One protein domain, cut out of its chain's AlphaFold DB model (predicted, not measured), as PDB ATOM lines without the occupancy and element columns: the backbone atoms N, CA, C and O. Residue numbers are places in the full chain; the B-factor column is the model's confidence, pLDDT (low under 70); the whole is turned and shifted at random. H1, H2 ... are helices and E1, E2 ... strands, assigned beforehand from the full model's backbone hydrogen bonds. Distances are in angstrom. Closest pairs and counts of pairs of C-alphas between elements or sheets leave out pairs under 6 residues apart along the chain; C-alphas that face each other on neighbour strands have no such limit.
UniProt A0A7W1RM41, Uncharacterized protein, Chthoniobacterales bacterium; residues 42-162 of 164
ATOM      1  N   GLY A  42     255.989 173.062 220.895       66.62
ATOM      2  CA  GLY A  42     256.366 174.336 220.285       66.62
ATOM      3  C   GLY A  42     257.798 174.412 219.757       66.62
ATOM      4  O   GLY A  42     258.540 173.434 219.686       66.62
ATOM      5  N   TYR A  43     258.201 175.624 219.378       75.31
ATOM      6  CA  TYR A  43     259.529 175.917 218.824       75.31
ATOM      7  C   TYR A  43     260.432 176.683 219.794       75.31
ATOM      8  O   TYR A  43     261.489 177.147 219.383       75.31
ATOM      9  N   ALA A  44     260.031 176.853 221.057       86.69
ATOM     10  CA  ALA A  44     260.730 177.697 222.021       86.69
ATOM     11  C   ALA A  44     261.099 176.941 223.300       86.69
ATOM     12  O   ALA A  44     260.388 176.033 223.723       86.69
ATOM     13  N   GLY A  45     262.201 177.354 223.912       92.25
ATOM     14  CA  GLY A  45     262.604 176.995 225.266       92.25
ATOM     15  C   GLY A  45     262.866 178.240 226.099       92.25
ATOM     16  O   GLY A  45     262.502 179.357 225.712       92.25
ATOM     17  N   PHE A  46     263.524 178.041 227.232       93.88
ATOM     18  CA  PHE A  46     263.796 179.091 228.201       93.88
ATOM     19  C   PHE A  46     265.276 179.129 228.572       93.88
ATOM     20  O   PHE A  46     265.951 178.098 228.614       93.88
ATOM     21  N   LEU A  47     265.766 180.331 228.846       96.56
ATOM     22  CA  LEU A  47     267.103 180.590 229.354       96.56
ATOM     23  C   LEU A  47     266.995 181.458 230.604       96.56
ATOM     24  O   LEU A  47     266.400 182.534 230.553       96.56
ATOM     25  N   THR A  48     267.608 181.001 231.688       95.81
ATOM     26  CA  THR A  48     267.796 181.778 232.914       95.81
ATOM     27  C   THR A  48     269.293 181.901 233.155       95.81
ATOM     28  O   THR A  48     270.004 180.897 233.211       95.81
ATOM     29  N   VAL A  49     269.779 183.138 233.247       96.38
ATOM     30  CA  VAL A  49     271.191 183.426 233.507       96.38
ATOM     31  C   VAL A  49     271.289 184.044 234.887       96.38
ATOM     32  O   VAL A  49     270.827 185.159 235.104       96.38
ATOM     33  N   TYR A  50     271.910 183.329 235.807       95.06
ATOM     34  CA  TYR A  50     272.309 183.855 237.098       95.06
ATOM     35  C   TYR A  50     273.686 184.502 236.892       95.06
ATOM     36  O   TYR A  50     274.731 183.861 236.967       95.06
ATOM     37  N   SER A  51     273.699 185.758 236.445       96.31
ATOM     38  CA  SER A  51     274.938 186.502 236.183       96.31
ATOM     39  C   SER A  51     275.576 186.985 237.489       96.31
ATOM     40  O   SER A  51     275.022 186.797 238.572       96.31
ATOM     41  N   ALA A  52     276.738 187.636 237.408       95.31
ATOM     42  CA  ALA A  52     277.285 188.353 238.553       95.31
ATOM     43  C   ALA A  52     276.280 189.341 239.139       95.31
ATOM     44  O   ALA A  52     275.478 189.900 238.391       95.31
ATOM     45  N   THR A  53     276.350 189.565 240.446       93.81
ATOM     46  CA  THR A  53     275.468 190.505 241.133       93.81
ATOM     47  C   THR A  53     276.141 191.846 241.409       93.81
ATOM     48  O   THR A  53     277.350 191.931 241.636       93.81
ATOM     49  N   GLU A  54     275.343 192.910 241.392       91.38
ATOM     50  CA  GLU A  54     275.722 194.257 241.807       91.38
ATOM     51  C   GLU A  54     274.862 194.700 242.992       91.38
ATOM     52  O   GLU A  54     273.663 194.425 243.059       91.38
ATOM     53  N   GLN A  55     275.478 195.396 243.950       89.81
ATOM     54  CA  GLN A  55     274.780 195.863 245.143       89.81
ATOM     55  C   GLN A  55     273.997 197.139 244.865       89.81
ATOM     56  O   GLN A  55     274.556 198.190 244.554       89.81
ATOM     57  N   HIS A  56     272.688 197.053 245.043       85.88
ATOM     58  CA  HIS A  56     271.754 198.154 244.896       85.88
ATOM     59  C   HIS A  56     271.202 198.529 246.268       85.88
ATOM     60  O   HIS A  56     270.750 197.668 247.016       85.88
ATOM     61  N   ARG A  57     271.215 199.819 246.622       83.25
ATOM     62  CA  ARG A  57     270.664 200.274 247.907       83.25
ATOM     63  C   ARG A  57     269.148 200.040 247.952       83.25
ATOM     64  O   ARG A  57     268.406 200.556 247.115       83.25
ATOM     65  N   ASP A  58     268.688 199.332 248.977       81.12
ATOM     66  CA  ASP A  58     267.284 198.986 249.208       81.12
ATOM     67  C   ASP A  58     266.775 199.521 250.555       81.12
ATOM     68  O   ASP A  58     266.282 198.779 251.398       81.12
ATOM     69  N   GLY A  59     266.919 200.828 250.785       78.56
ATOM     70  CA  GLY A  59     266.524 201.484 252.036       78.56
ATOM     71  C   GLY A  59     267.716 201.933 252.878       78.56
ATOM     72  O   GLY A  59     268.798 202.226 252.352       78.56
ATOM     73  N   ASP A  60     267.505 202.052 254.185       80.81
ATOM     74  CA  ASP A  60     268.541 202.491 255.114       80.81
ATOM     75  C   ASP A  60     269.384 201.303 255.573       80.81
ATOM     76  O   ASP A  60     268.959 200.473 256.372       80.81
ATOM     77  N   ASN A  61     270.610 201.253 255.047       79.31
ATOM     78  CA  ASN A  61     271.627 200.240 255.334       79.31
ATOM     79  C   ASN A  61     271.295 198.805 254.869       79.31
ATOM     80  O   ASN A  61     271.920 197.844 255.316       79.31
ATOM     81  N   THR A  62     270.347 198.666 253.945       82.25
ATOM     82  CA  THR A  62     269.971 197.418 253.270       82.25
ATOM     83  C   THR A  62     270.367 197.475 251.796       82.25
ATOM     84  O   THR A  62     270.268 198.526 251.154       82.25
ATOM     85  N   TYR A  63     270.839 196.350 251.257       84.81
ATOM     86  CA  TYR A  63     271.291 196.217 249.871       84.81
ATOM     87  C   TYR A  63     270.684 194.962 249.248       84.81
ATOM     88  O   TYR A  63     270.624 193.931 249.914       84.81
ATOM     89  N   ALA A  64     270.278 195.065 247.985       86.50
ATOM     90  CA  ALA A  64     269.881 193.948 247.138       86.50
ATOM     91  C   ALA A  64     271.027 193.600 246.177       86.50
ATOM     92  O   ALA A  64     271.657 194.501 245.624       86.50
ATOM     93  N   ASN A  65     271.288 192.314 245.967       89.94
ATOM     94  CA  ASN A  65     272.269 191.802 245.013       89.94
ATOM     95  C   ASN A  65     271.556 191.497 243.694       89.94
ATOM     96  O   ASN A  65     270.987 190.427 243.494       89.94
ATOM     97  N   VAL A  66     271.539 192.480 242.802       93.00
ATOM     98  CA  VAL A  66     270.799 192.402 241.542       93.00
ATOM     99  C   VAL A  66     271.692 191.800 240.469       93.00
ATOM    100  O   VAL A  66     272.832 192.227 240.298       93.00
ATOM    101  N   HIS A  67     271.189 190.816 239.729       95.06
ATOM    102  CA  HIS A  67     271.938 190.220 238.628       95.06
ATOM    103  C   HIS A  67     272.202 191.236 237.501       95.06
ATOM    104  O   HIS A  67     271.299 191.920 237.021       95.06
ATOM    105  N   THR A  68     273.456 191.294 237.057       96.31
ATOM    106  CA  THR A  68     273.941 192.140 235.960       96.31
ATOM    107  C   THR A  68     273.302 191.788 234.619       96.31
ATOM    108  O   THR A  68     273.049 190.619 234.309       96.31
ATOM    109  N   ASP A  69     273.094 192.804 233.786       97.44
ATOM    110  CA  ASP A  69     272.593 192.650 232.423       97.44
ATOM    111  C   ASP A  69     273.537 191.811 231.547       97.44
ATOM    112  O   ASP A  69     274.747 191.727 231.778       97.44
ATOM    113  N   TYR A  70     272.985 191.203 230.497       98.50
ATOM    114  CA  TYR A  70     273.758 190.366 229.580       98.50
ATOM    115  C   TYR A  70     273.265 190.449 228.137       98.50
ATOM    116  O   TYR A  70     272.191 190.976 227.831       98.50
ATOM    117  N   GLN A  71     274.071 189.900 227.234       98.69
ATOM    118  CA  GLN A  71     273.779 189.815 225.808       98.69
ATOM    119  C   GLN A  71     273.617 188.370 225.368       98.69
ATOM    120  O   GLN A  71     274.381 187.494 225.765       98.69
ATOM    121  N   ILE A  72     272.643 188.145 224.493       98.62
ATOM    122  CA  ILE A  72     272.444 186.900 223.764       98.62
ATOM    123  C   ILE A  72     272.775 187.183 222.305       98.62
ATOM    124  O   ILE A  72     272.176 188.068 221.691       98.62
ATOM    125  N   HIS A  73     273.693 186.406 221.748       98.50
ATOM    126  CA  HIS A  73     274.092 186.450 220.349       98.50
ATOM    127  C   HIS A  73     273.639 185.183 219.618       98.50
ATOM    128  O   HIS A  73     273.590 184.095 220.202       98.50
ATOM    129  N   THR A  74     273.322 185.318 218.334       97.31
ATOM    130  CA  THR A  74     273.152 184.194 217.407       97.31
ATOM    131  C   THR A  74     274.494 183.481 217.157       97.31
ATOM    132  O   THR A  74     275.551 184.019 217.500       97.31
ATOM    133  N   PRO A  75     274.504 182.261 216.581       92.25
ATOM    134  CA  PRO A  75     275.740 181.500 216.350       92.25
ATOM    135  C   PRO A  75     276.780 182.187 215.457       92.25
ATOM    136  O   PRO A  75     277.966 181.905 215.578       92.25
ATOM    137  N   ASP A  76     276.343 183.077 214.569       93.94
ATOM    138  CA  ASP A  76     277.191 183.918 213.716       93.94
ATOM    139  C   ASP A  76     277.707 185.185 214.431       93.94
ATOM    140  O   ASP A  76     278.434 185.980 213.841       93.94
ATOM    141  N   GLY A  77     277.377 185.358 215.715       94.31
ATOM    142  CA  GLY A  77     277.870 186.437 216.569       94.31
ATOM    143  C   GLY A  77     277.030 187.714 216.543       94.31
ATOM    144  O   GLY A  77     277.369 188.665 217.246       94.31
ATOM    145  N   HIS A  78     275.932 187.768 215.783       97.62
ATOM    146  CA  HIS A  78     275.050 188.937 215.788       97.62
ATOM    147  C   HIS A  78     274.250 189.045 217.088       97.62
ATOM    148  O   HIS A  78     273.831 188.047 217.674       97.62
ATOM    149  N   LEU A  79     274.022 190.274 217.561       98.25
ATOM    150  CA  LEU A  79     273.230 190.511 218.766       98.25
ATOM    151  C   LEU A  79     271.778 190.111 218.507       98.25
ATOM    152  O   LEU A  79     271.079 190.744 217.721       98.25
ATOM    153  N   PHE A  80     271.327 189.073 219.206       97.94
ATOM    154  CA  PHE A  80     269.936 188.641 219.195       97.94
ATOM    155  C   PHE A  80     269.110 189.457 220.191       97.94
ATOM    156  O   PHE A  80     268.006 189.897 219.876       97.94
ATOM    157  N   LYS A  81     269.631 189.651 221.414       98.12
ATOM    158  CA  LYS A  81     268.922 190.357 222.487       98.12
ATOM    159  C   LYS A  81     269.868 190.892 223.567       98.12
ATOM    160  O   LYS A  81     270.709 190.152 224.065       98.12
ATOM    161  N   GLN A  82     269.658 192.139 223.986       98.19
ATOM    162  CA  GLN A  82     270.135 192.670 225.270       98.19
ATOM    163  C   GLN A  82     269.083 192.348 226.341       98.19
ATOM    164  O   GLN A  82     267.896 192.619 226.137       98.19
ATOM    165  N   VAL A  83     269.486 191.759 227.464       97.81
ATOM    166  CA  VAL A  83     268.584 191.383 228.557       97.81
ATOM    167  C   VAL A  83     268.893 192.232 229.780       97.81
ATOM    168  O   VAL A  83     270.001 192.152 230.306       97.81
ATOM    169  N   SER A  84     267.896 192.996 230.243       96.38
ATOM    170  CA  SER A  84     267.946 193.538 231.598       96.38
ATOM    171  C   SER A  84     267.635 192.411 232.571       96.38
ATOM    172  O   SER A  84     266.546 191.838 232.499       96.38
ATOM    173  N   ASN A  85     268.603 192.026 233.402       95.06
ATOM    174  CA  ASN A  85     268.524 190.779 234.170       95.06
ATOM    175  C   ASN A  85     267.927 190.967 235.568       95.06
ATOM    176  O   ASN A  85     268.275 190.269 236.514       95.06
ATOM    177  N   SER A  86     266.997 191.908 235.687       89.75
ATOM    178  CA  SER A  86     266.261 192.160 236.914       89.75
ATOM    179  C   SER A  86     264.795 192.434 236.596       89.75
ATOM    180  O   SER A  86     264.463 193.080 235.602       89.75
ATOM    181  N   LEU A  87     263.888 191.945 237.445       84.62
ATOM    182  CA  LEU A  87     262.453 192.253 237.336       84.62
ATOM    183  C   LEU A  87     262.100 193.638 237.908       84.62
ATOM    184  O   LEU A  87     260.954 194.079 237.840       84.62
ATOM    185  N   GLY A  88     263.084 194.326 238.482       83.12
ATOM    186  CA  GLY A  88     262.973 195.663 239.036       83.12
ATOM    187  C   GLY A  88     264.266 196.059 239.755       83.12
ATOM    188  O   GLY A  88     265.115 195.200 239.987       83.12
ATOM    189  N   PRO A  89     264.409 197.327 240.185       74.31
ATOM    190  CA  PRO A  89     265.684 197.885 240.658       74.31
ATOM    191  C   PRO A  89     266.321 197.200 241.879       74.31
ATOM    192  O   PRO A  89     267.456 197.519 242.222       74.31
ATOM    193  N   ARG A  90     265.567 196.336 242.565       81.06
ATOM    194  CA  ARG A  90     265.937 195.623 243.799       81.06
ATOM    195  C   ARG A  90     265.622 194.127 243.721       81.06
ATOM    196  O   ARG A  90     265.663 193.435 244.728       81.06
ATOM    197  N   SER A  91     265.204 193.636 242.554       84.88
ATOM    198  CA  SER A  91     264.865 192.225 242.406       84.88
ATOM    199  C   SER A  91     266.147 191.418 242.249       84.88
ATOM    200  O   SER A  91     266.854 191.574 241.260       84.88
ATOM    201  N   GLU A  92     266.412 190.540 243.210       88.31
ATOM    202  CA  GLU A  92     267.506 189.562 243.140       88.31
ATOM    203  C   GLU A  92     267.138 188.344 242.268       88.31
ATOM    204  O   GLU A  92     267.931 187.428 242.100       88.31
ATOM    205  N   ILE A  93     265.925 188.311 241.701       89.69
ATOM    206  CA  ILE A  93     265.464 187.211 240.847       89.69
ATOM    207  C   ILE A  93     265.874 187.512 239.398       89.69
ATOM    208  O   ILE A  93     265.431 188.533 238.853       89.69
ATOM    209  N   PRO A  94     266.665 186.640 238.744       93.31
ATOM    210  CA  PRO A  94     267.050 186.841 237.356       93.31
ATOM    211  C   PRO A  94     265.860 186.654 236.415       93.31
ATOM    212  O   PRO A  94     264.878 185.964 236.710       93.31
ATOM    213  N   VAL A  95     265.965 187.242 235.229       95.12
ATOM    214  CA  VAL A  95     264.919 187.153 234.213       95.12
ATOM    215  C   VAL A  95     265.047 185.850 233.427       95.12
ATOM    216  O   VAL A  95     266.073 185.571 232.805       95.12
ATOM    217  N   THR A  96     263.953 185.089 233.368       95.19
ATOM    218  CA  THR A  96     263.814 183.944 232.458       95.19
ATOM    219  C   THR A  96     263.339 184.416 231.088       95.19
ATOM    220  O   THR A  96     262.247 184.970 230.939       95.19
ATOM    221  N   VAL A  97     264.143 184.171 230.057       95.75
ATOM    222  CA  VAL A  97     263.862 184.599 228.685       95.75
ATOM    223  C   VAL A  97     263.374 183.423 227.849       95.75
ATOM    224  O   VAL A  97     264.028 182.385 227.775       95.75
ATOM    225  N   LYS A  98     262.243 183.604 227.159       95.19
ATOM    226  CA  LYS A  98     261.761 182.670 226.134       95.19
ATOM    227  C   LYS A  98     262.516 182.897 224.822       95.19
ATOM    228  O   LYS A  98     262.540 184.019 224.317       95.19
ATOM    229  N   LEU A  99     263.099 181.839 224.266       95.38
ATOM    230  CA  LEU A  99     263.903 181.871 223.041       95.38
ATOM    231  C   LEU A  99     263.489 180.735 222.100       95.38
ATOM    232  O   LEU A  99     263.125 179.663 222.586       95.38
ATOM    233  N   PRO A 100     263.576 180.908 220.769       94.50
ATOM    234  CA  PRO A 100     263.489 179.784 219.846       94.50
ATOM    235  C   PRO A 100     264.524 178.708 220.184       94.50
ATOM    236  O   PRO A 100     265.639 179.022 220.612       94.50
ATOM    237  N   LYS A 101     264.176 177.440 219.956       92.94
ATOM    238  CA  LYS A 101     265.114 176.320 220.036       92.94
ATOM    239  C   LYS A 101     266.304 176.613 219.124       92.94
ATOM    240  O   LYS A 101     266.118 176.906 217.945       92.94
ATOM    241  N   GLY A 102     267.514 176.481 219.651       94.38
ATOM    242  CA  GLY A 102     268.717 176.761 218.881       94.38
ATOM    243  C   GLY A 102     269.969 176.884 219.733       94.38
ATOM    244  O   GLY A 102     269.944 176.662 220.945       94.38
ATOM    245  N   PHE A 103     271.056 177.242 219.061       96.62
ATOM    246  CA  PHE A 103     272.338 177.565 219.671       96.62
ATOM    247  C   PHE A 103     272.478 179.080 219.775       96.62
ATOM    248  O   PHE A 103     272.099 179.804 218.856       96.62
ATOM    249  N   TYR A 104     273.042 179.541 220.881       97.75
ATOM    250  CA  TYR A 104     273.307 180.947 221.151       97.75
ATOM    251  C   TYR A 104     274.657 181.094 221.847       97.75
ATOM    252  O   TYR A 104     275.214 180.121 222.354       97.75
ATOM    253  N   SER A 105     275.166 182.319 221.907       97.94
ATOM    254  CA  SER A 105     276.272 182.688 222.793       97.94
ATOM    255  C   SER A 105     275.807 183.751 223.776       97.94
ATOM    256  O   SER A 105     275.224 184.754 223.376       97.94
ATOM    257  N   VAL A 106     276.069 183.544 225.062       98.38
ATOM    258  CA  VAL A 106     275.767 184.502 226.127       98.38
ATOM    259  C   VAL A 106     277.040 185.236 226.513       98.38
ATOM    260  O   VAL A 106     278.029 184.591 226.854       98.38
ATOM    261  N   VAL A 107     277.010 186.567 226.483       98.19
ATOM    262  CA  VAL A 107     278.077 187.427 227.013       98.19
ATOM    263  C   VAL A 107     277.571 188.079 228.291       98.19
ATOM    264  O   VAL A 107     276.612 188.850 228.249       98.19
ATOM    265  N   ALA A 108     278.183 187.744 229.424       98.00
ATOM    266  CA  ALA A 108     277.729 188.147 230.755       98.00
ATOM    267  C   ALA A 108     278.910 188.328 231.719       98.00
ATOM    268  O   ALA A 108     280.020 187.864 231.450       98.00
ATOM    269  N   GLN A 109     278.672 188.980 232.858       97.56
ATOM    270  CA  GLN A 109     279.642 189.024 233.952       97.56
ATOM    271  C   GLN A 109     279.538 187.765 234.817       97.56
ATOM    272  O   GLN A 109     278.445 187.320 235.165       97.56
ATOM    273  N   SER A 110     280.688 187.217 235.193       95.56
ATOM    274  CA  SER A 110     280.849 186.199 236.226       95.56
ATOM    275  C   SER A 110     281.558 186.786 237.437       95.56
ATOM    276  O   SER A 110     282.578 187.462 237.301       95.56
ATOM    277  N   GLU A 111     281.095 186.445 238.639       93.81
ATOM    278  CA  GLU A 111     281.703 186.932 239.887       93.81
ATOM    279  C   GLU A 111     283.110 186.386 240.136       93.81
ATOM    280  O   GLU A 111     283.802 186.822 241.061       93.81
ATOM    281  N   THR A 112     283.535 185.376 239.376       92.00
ATOM    282  CA  THR A 112     284.823 184.705 239.573       92.00
ATOM    283  C   THR A 112     285.777 184.849 238.394       92.00
ATOM    284  O   THR A 112     286.961 184.563 238.561       92.00
ATOM    285  N   MET A 113     285.295 185.300 237.230       92.19
ATOM    286  CA  MET A 113     286.089 185.419 235.997       92.19
ATOM    287  C   MET A 113     285.926 186.764 235.271       92.19
ATOM    288  O   MET A 113     286.609 186.987 234.273       92.19
ATOM    289  N   GLY A 114     285.049 187.661 235.738       94.38
ATOM    290  CA  GLY A 114     284.690 188.872 235.000       94.38
ATOM    291  C   GLY A 114     283.870 188.539 233.753       94.38
ATOM    292  O   GLY A 114     283.054 187.618 233.777       94.38
ATOM    293  N   ALA A 115     284.077 189.270 232.658       96.38
ATOM    294  CA  ALA A 115     283.331 189.053 231.423       96.38
ATOM    295  C   ALA A 115     283.623 187.666 230.818       96.38
ATOM    296  O   ALA A 115     284.781 187.301 230.586       96.38
ATOM    297  N   VAL A 116     282.568 186.912 230.509       97.12
ATOM    298  CA  VAL A 116     282.645 185.583 229.892       97.12
ATOM    299  C   VAL A 116     281.730 185.481 228.675       97.12
ATOM    300  O   VAL A 116     280.669 186.102 228.641       97.12
ATOM    301  N   THR A 117     282.128 184.657 227.706       97.50
ATOM    302  CA  THR A 117     281.305 184.260 226.558       97.50
ATOM    303  C   THR A 117     281.051 182.759 226.624       97.50
ATOM    304  O   THR A 117     281.991 181.964 226.537       97.50
ATOM    305  N   ILE A 118     279.786 182.368 226.778       97.62
ATOM    306  CA  ILE A 118     279.369 180.981 227.003       97.62
ATOM    307  C   ILE A 118     278.417 180.527 225.887       97.62
ATOM    308  O   ILE A 118     277.359 181.134 225.717       97.62
ATOM    309  N   PRO A 119     278.731 179.456 225.138       97.75
ATOM    310  CA  PRO A 119     277.782 178.852 224.218       97.75
ATOM    311  C   PRO A 119     276.640 178.187 224.997       97.75
ATOM    312  O   PRO A 119     276.855 177.546 226.026       97.75
ATOM    313  N   VAL A 120     275.414 178.331 224.503       97.69
ATOM    314  CA  VAL A 120     274.189 177.851 225.151       97.69
ATOM    315  C   VAL A 120     273.291 177.149 224.132       97.69
ATOM    316  O   VAL A 120     273.111 177.634 223.016       97.69
ATOM    317  N   VAL A 121     272.700 176.020 224.521       96.12
ATOM    318  CA  VAL A 121     271.665 175.304 223.762       96.12
ATOM    319  C   VAL A 121     270.320 175.536 224.421       96.12
ATOM    320  O   VAL A 121     270.129 175.159 225.570       96.12
ATOM    321  N   VAL A 122     269.356 176.073 223.680       94.38
ATOM    322  CA  VAL A 122     267.962 176.166 224.123       94.38
ATOM    323  C   VAL A 122     267.169 175.025 223.498       94.38
ATOM    324  O   VAL A 122     267.084 174.912 222.275       94.38
ATOM    325  N   GLY A 123     266.577 174.175 224.339       91.31
ATOM    326  CA  GLY A 123     265.708 173.075 223.918       91.31
ATOM    327  C   GLY A 123     264.224 173.418 224.059       91.31
ATOM    328  O   GLY A 123     263.839 174.088 225.010       91.31
ATOM    329  N   THR A 124     263.386 172.918 223.148       89.50
ATOM    330  CA  THR A 124     261.923 173.087 223.206       89.50
ATOM    331  C   THR A 124     261.353 172.684 224.568       89.50
ATOM    332  O   THR A 124     261.653 171.589 225.045       89.50
ATOM    333  N   GLY A 125     260.544 173.562 225.170       86.75
ATOM    334  CA  GLY A 125     259.845 173.333 226.441       86.75
ATOM    335  C   GLY A 125     260.753 173.227 227.669       86.75
ATOM    336  O   GLY A 125     260.274 172.985 228.769       86.75
ATOM    337  N   LYS A 126     262.069 173.397 227.504       88.56
ATOM    338  CA  LYS A 126     263.052 173.185 228.569       88.56
ATOM    339  C   LYS A 126     263.716 174.488 228.976       88.56
ATOM    340  O   LYS A 126     263.951 175.361 228.142       88.56
ATOM    341  N   THR A 127     264.097 174.557 230.246       90.88
ATOM    342  CA  THR A 127     264.913 175.644 230.784       90.88
ATOM    343  C   THR A 127     266.379 175.251 230.779       90.88
ATOM    344  O   THR A 127     266.756 174.173 231.242       90.88
ATOM    345  N   THR A 128     267.198 176.142 230.236       94.06
ATOM    346  CA  THR A 128     268.649 176.119 230.376       94.06
ATOM    347  C   THR A 128     269.038 177.130 231.434       94.06
ATOM    348  O   THR A 128     268.681 178.300 231.324       94.06
ATOM    349  N   GLU A 129     269.747 176.670 232.456       93.75
ATOM    350  CA  GLU A 129     270.209 177.502 233.562       93.75
ATOM    351  C   GLU A 129     271.722 177.669 233.451       93.75
ATOM    352  O   GLU A 129     272.461 176.682 233.374       93.75
ATOM    353  N   LEU A 130     272.167 178.923 233.395       95.06
ATOM    354  CA  LEU A 130     273.571 179.309 233.341       95.06
ATOM    355  C   LEU A 130     273.935 180.030 234.641       95.06
ATOM    356  O   LEU A 130     273.396 181.101 234.904       95.06
ATOM    357  N   HIS A 131     274.854 179.453 235.412       94.75
ATOM    358  CA  HIS A 131     275.270 179.961 236.724       94.75
ATOM    359  C   HIS A 131     276.661 180.596 236.669       94.75
ATOM    360  O   HIS A 131     277.658 179.900 236.475       94.75
ATOM    361  N   LEU A 132     276.747 181.911 236.838       95.12
ATOM    362  CA  LEU A 132     277.981 182.708 236.812       95.12
ATOM    363  C   LEU A 132     278.220 183.485 238.118       95.12
ATOM    364  O   LEU A 132     279.327 183.994 238.333       95.12
ATOM    365  N   GLU A 133     277.210 183.539 238.979       92.56
ATOM    366  CA  GLU A 133     277.230 183.973 240.368       92.56
ATOM    367  C   GLU A 133     278.077 183.043 241.254       92.56
ATOM    368  O   GLU A 133     278.320 181.869 240.947       92.56
ATOM    369  N   ARG A 134     278.548 183.557 242.391       83.94
ATOM    370  CA  ARG A 134     279.297 182.802 243.398       83.94
ATOM    371  C   ARG A 134     278.346 182.202 244.429       83.94
ATOM    372  O   ARG A 134     278.542 182.371 245.630       83.94
ATOM    373  N   GLU A 135     277.344 181.453 243.991       70.19
ATOM    374  CA  GLU A 135     276.376 180.867 244.916       70.19
ATOM    375  C   GLU A 135     276.538 179.351 245.070       70.19
ATOM    376  O   GLU A 135     276.933 178.616 244.160       70.19
ATOM    377  N   LYS A 136     276.329 178.876 246.302       60.72
ATOM    378  CA  LYS A 136     276.630 177.499 246.727       60.72
ATOM    379  C   LYS A 136     275.514 176.510 246.390       60.72
ATOM    380  O   LYS A 136     275.740 175.305 246.508       60.72
ATOM    381  N   ASP A 137     274.345 176.983 245.976       58.47
ATOM    382  CA  ASP A 137     273.150 176.145 245.904       58.47
ATOM    383  C   ASP A 137     273.056 175.330 244.614       58.47
ATOM    384  O   ASP A 137     272.695 174.151 244.674       58.47
ATOM    385  N   TRP A 138     273.547 175.842 243.479       62.69
ATOM    386  CA  TRP A 138     273.626 175.033 242.256       62.69
ATOM    387  C   TRP A 138     274.579 173.825 242.442       62.69
ATOM    388  O   TRP A 138     274.324 172.738 241.914       62.69
ATOM    389  N   ARG A 139     275.623 173.937 243.290       60.72
ATOM    390  CA  ARG A 139     276.508 172.799 243.637       60.72
ATOM    391  C   ARG A 139     275.736 171.642 244.258       60.72
ATOM    392  O   ARG A 139     276.058 170.494 243.968       60.72
ATOM    393  N   ARG A 140     274.726 171.928 245.090       58.81
ATOM    394  CA  ARG A 140     273.864 170.907 245.719       58.81
ATOM    395  C   ARG A 140     272.996 170.196 244.679       58.81
ATOM    396  O   ARG A 140     272.748 168.999 244.780       58.81
ATOM    397  N   VAL A 141     272.589 170.929 243.649       57.22
ATOM    398  CA  VAL A 141     271.734 170.471 242.548       57.22
ATOM    399  C   VAL A 141     272.507 169.600 241.534       57.22
ATOM    400  O   VAL A 141     271.907 168.732 240.885       57.22
ATOM    401  N   ALA A 142     273.835 169.760 241.467       64.38
ATOM    402  CA  ALA A 142     274.763 168.961 240.660       64.38
ATOM    403  C   ALA A 142     275.313 167.695 241.355       64.38
ATOM    404  O   ALA A 142     275.997 166.915 240.699       64.38
ATOM    405  N   VAL A 143     275.004 167.445 242.638       62.28
ATOM    406  CA  VAL A 143     275.582 166.336 243.445       62.28
ATOM    407  C   VAL A 143     275.407 164.950 242.806       62.28
ATOM    408  O   VAL A 143     276.237 164.073 243.014       62.28
ATOM    409  N   ASN A 144     274.371 164.763 241.985       70.44
ATOM    410  CA  ASN A 144     274.087 163.496 241.302       70.44
ATOM    411  C   ASN A 144     274.434 163.502 239.800       70.44
ATOM    412  O   ASN A 144     274.137 162.536 239.098       70.44
ATOM    413  N   ALA A 145     275.009 164.588 239.278       79.19
ATOM    414  CA  ALA A 145     275.423 164.673 237.882       79.19
ATOM    415  C   ALA A 145     276.796 164.015 237.695       79.19
ATOM    416  O   ALA A 145     277.683 164.148 238.539       79.19
ATOM    417  N   ARG A 146     276.997 163.322 236.570       85.44
ATOM    418  CA  ARG A 146     278.339 162.860 236.200       85.44
ATOM    419  C   ARG A 146     279.177 164.068 235.811       85.44
ATOM    420  O   ARG A 146     278.667 165.000 235.198       85.44
ATOM    421  N   GLU A 147     280.476 164.003 236.068       84.25
ATOM    422  CA  GLU A 147     281.410 165.067 235.681       84.25
ATOM    423  C   GLU A 147     281.331 165.396 234.178       84.25
ATOM    424  O   GLU A 147     281.372 166.557 233.779       84.25
ATOM    425  N   SER A 148     281.115 164.380 233.334       86.81
ATOM    426  CA  SER A 148     280.933 164.543 231.887       86.81
ATOM    427  C   SER A 148     279.690 165.350 231.497       86.81
ATOM    428  O   SER A 148     279.648 165.912 230.403       86.81
ATOM    429  N   ASP A 149     278.682 165.410 232.365       88.81
ATOM    430  CA  ASP A 149     277.419 166.109 232.122       88.81
ATOM    431  C   ASP A 149     277.455 167.567 232.599       88.81
ATOM    432  O   ASP A 149     276.438 168.254 232.523       88.81
ATOM    433  N   LEU A 150     278.607 168.054 233.069       90.19
ATOM    434  CA  LEU A 150     278.781 169.410 233.579       90.19
ATOM    435  C   LEU A 150     279.698 170.240 232.673       90.19
ATOM    436  O   LEU A 150     280.585 169.729 231.973       90.19
ATOM    437  N   VAL A 151     279.472 171.551 232.694       92.62
ATOM    438  CA  VAL A 151     280.328 172.562 232.060       92.62
ATOM    439  C   VAL A 151     280.970 173.406 233.144       92.62
ATOM    440  O   VAL A 151     280.314 173.742 234.128       92.62
ATOM    441  N   ARG A 152     282.245 173.757 232.960       92.31
ATOM    442  CA  ARG A 152     283.020 174.556 233.910       92.31
ATOM    443  C   ARG A 152     283.673 175.762 233.246       92.31
ATOM    444  O   ARG A 152     284.104 175.678 232.097       92.31
ATOM    445  N   LEU A 153     283.800 176.843 234.008       92.12
ATOM    446  CA  LEU A 153     284.761 177.908 233.747       92.12
ATOM    447  C   LEU A 153     286.197 177.383 233.929       92.12
ATOM    448  O   LEU A 153     286.405 176.384 234.628       92.12
ATOM    449  N   PRO A 154     287.209 178.081 233.381       92.69
ATOM    450  CA  PRO A 154     288.617 177.706 233.548       92.69
ATOM    451  C   PRO A 154     289.086 177.607 235.006       92.69
ATOM    452  O   PRO A 154     289.964 176.810 235.315       92.69
ATOM    453  N   ASN A 155     288.478 178.371 235.918       89.19
ATOM    454  CA  ASN A 155     288.766 178.309 237.355       89.19
ATOM    455  C   ASN A 155     288.110 177.109 238.074       89.19
ATOM    456  O   ASN A 155     288.192 176.995 239.296       89.19
ATOM    457  N   GLY A 156     287.429 176.226 237.338       89.25
ATOM    458  CA  GLY A 156     286.789 175.023 237.862       89.25
ATOM    459  C   GLY A 156     285.377 175.225 238.416       89.25
ATOM    460  O   GLY A 156     284.742 174.231 238.784       89.25
ATOM    461  N   GLN A 157     284.848 176.455 238.460       89.56
ATOM    462  CA  GLN A 157     283.432 176.695 238.761       89.56
ATOM    463  C   GLN A 157     282.572 176.006 237.701       89.56
ATOM    464  O   GLN A 157     282.747 176.257 236.516       89.56
ATOM    465  N   ILE A 158     281.645 175.142 238.108       90.69
ATOM    466  CA  ILE A 158     280.630 174.609 237.190       90.69
ATOM    467  C   ILE A 158     279.571 175.688 236.985       90.69
ATOM    468  O   ILE A 158     279.250 176.431 237.911       90.69
ATOM    469  N   ILE A 159     279.048 175.744 235.768       92.62
ATOM    470  CA  ILE A 159     278.140 176.800 235.312       92.62
ATOM    471  C   ILE A 159     276.838 176.266 234.721       92.62
ATOM    472  O   ILE A 159     276.020 177.038 234.239       92.62
ATOM    473  N   GLY A 160     276.639 174.949 234.742       91.69
ATOM    474  CA  GLY A 160     275.414 174.313 234.273       91.69
ATOM    475  C   GLY A 160     275.648 172.923 233.691       91.69
ATOM    476  O   GLY A 160     276.762 172.383 233.713       91.69
ATOM    477  N   TYR A 161     274.570 172.350 233.163       92.19
ATOM    478  CA  TYR A 161     274.597 171.070 232.462       92.19
ATOM    479  C   TYR A 161     275.178 171.219 231.064       92.19
ATOM    480  O   TYR A 161     274.980 172.228 230.395       92.19
ATOM    481  N   ARG A 162     275.857 170.178 230.591       92.81
ATOM    482  CA  ARG A 162     276.348 170.098 229.219       92.81
ATOM    483  C   ARG A 162     275.180 170.010 228.243       92.81
ATOM    484  O   ARG A 162     274.391 169.066 228.284       92.81
TER     485      ARG A 162
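What this domain is: This is residues 42 to 162 of the 164 residues of an uncharacterized protein of Chthoniobacterales bacterium (UniProt A0A7W1RM41). Two sheets lie face to face as a sandwich, one of four strands, E5, E4, E7 and E8, and one of three, E6, E1 and E9, with their strands nearly aligned. The hairpin E2 and E3 reaches beyond one end of the sandwich, while a small hairpin, E10 and E11, lies beside the E9 edge of the three-stranded sheet, with the short helix H1 near it. The printed part has 121 residues with one named helix and eleven named strands, in the order E1 to E9, H1, E10, E11, and its class is mostly strand. The sheet E5 E4 E7 E8 is antiparallel and strongly twisted, the sheet E6 E1 E9 is mixed, and the two hairpins are antiparallel. The whole is compact, with a radius of gyration of the C-alphas of 14.6 A, and it spans 44 by 31 by 25 A.

How they stand to each other: E1, residues 44 to 50, is the inner strand between E6, residues 96 to 100, and E9, residues 127 to 131. E6 is antiparallel to E1, with N 47 and O 97 2.9 A apart, within hydrogen-bond range. E9 is parallel to E1 at 18 degrees, with N 50 and O 130 2.8 A apart. E1 runs on into E2, residues 53 to 57, across a break of 2 residues, at 67 degrees. E2 forms a hairpin with E3, residues 63 to 67, where N 54 and O 66 are 2.8 A apart. E3 runs on into E4, residues 70 to 73, at 5 degrees. E4 and E5, residues 79 to 83, form a hairpin, with N 72 and O 81 2.8 A apart. E4 is also antiparallel to E7, residues 102 to 110, with N 71 and O 107 2.9 A apart. E7 and E8, residues 114 to 122, form a hairpin, with N 106 and O 118 2.8 A apart; E7 bends by 51 degrees at residue 107 and E8 by 51 degrees at residue 119. The two sheets of the sandwich face each other at 9.8 A centre to centre, and their best planes are 7 degrees apart. The closest C-alphas of E1 and E8 are those of Gly 45 and Val 122, 5.5 A apart. H1, residues 137 to 141, is on neither of these sheets; its one O i to N i+4 pair is within hydrogen-bond range. E10, residues 150 to 152, and E11, residues 158 to 162, form a hairpin, with N 159 and O 151 2.9 A apart. E9 and E11 have 7 pairs of C-alphas within 8 A, the closest being those of His 131 and Ile 159, 4.5 A apart.

Where its parts are: E1 begins at C-alpha 44, at (260.730, 177.697, 222.021), and is 20.0 A long from first to last C-alpha. E7 is 23.2 A long and E8 23.7 A, each of 9 residues; C-alpha 114, where E8 begins, is at (284.690, 188.872, 235.000). E6 is 13.3 A long, E2 and E3 are 12.8 A each, and E9 is 12.7 A. E4, E5, H1, E10 and E11 are shorter, and E11 ends at C-alpha 162, at (276.348, 170.098, 229.219).

The domain as a whole: The two C-alphas farthest apart are those of Gly 42 and Asp 60, 46.4 A. The printed part has no cut. The link E5 to E6, residues 84 to 95, is long; the link H1 to E10 is short but not tight, and the others are tight. The mean pLDDT of the printed part is 89.4; residue 42 and residues 136 to 143 are under 70, and the mean of H1 is 60.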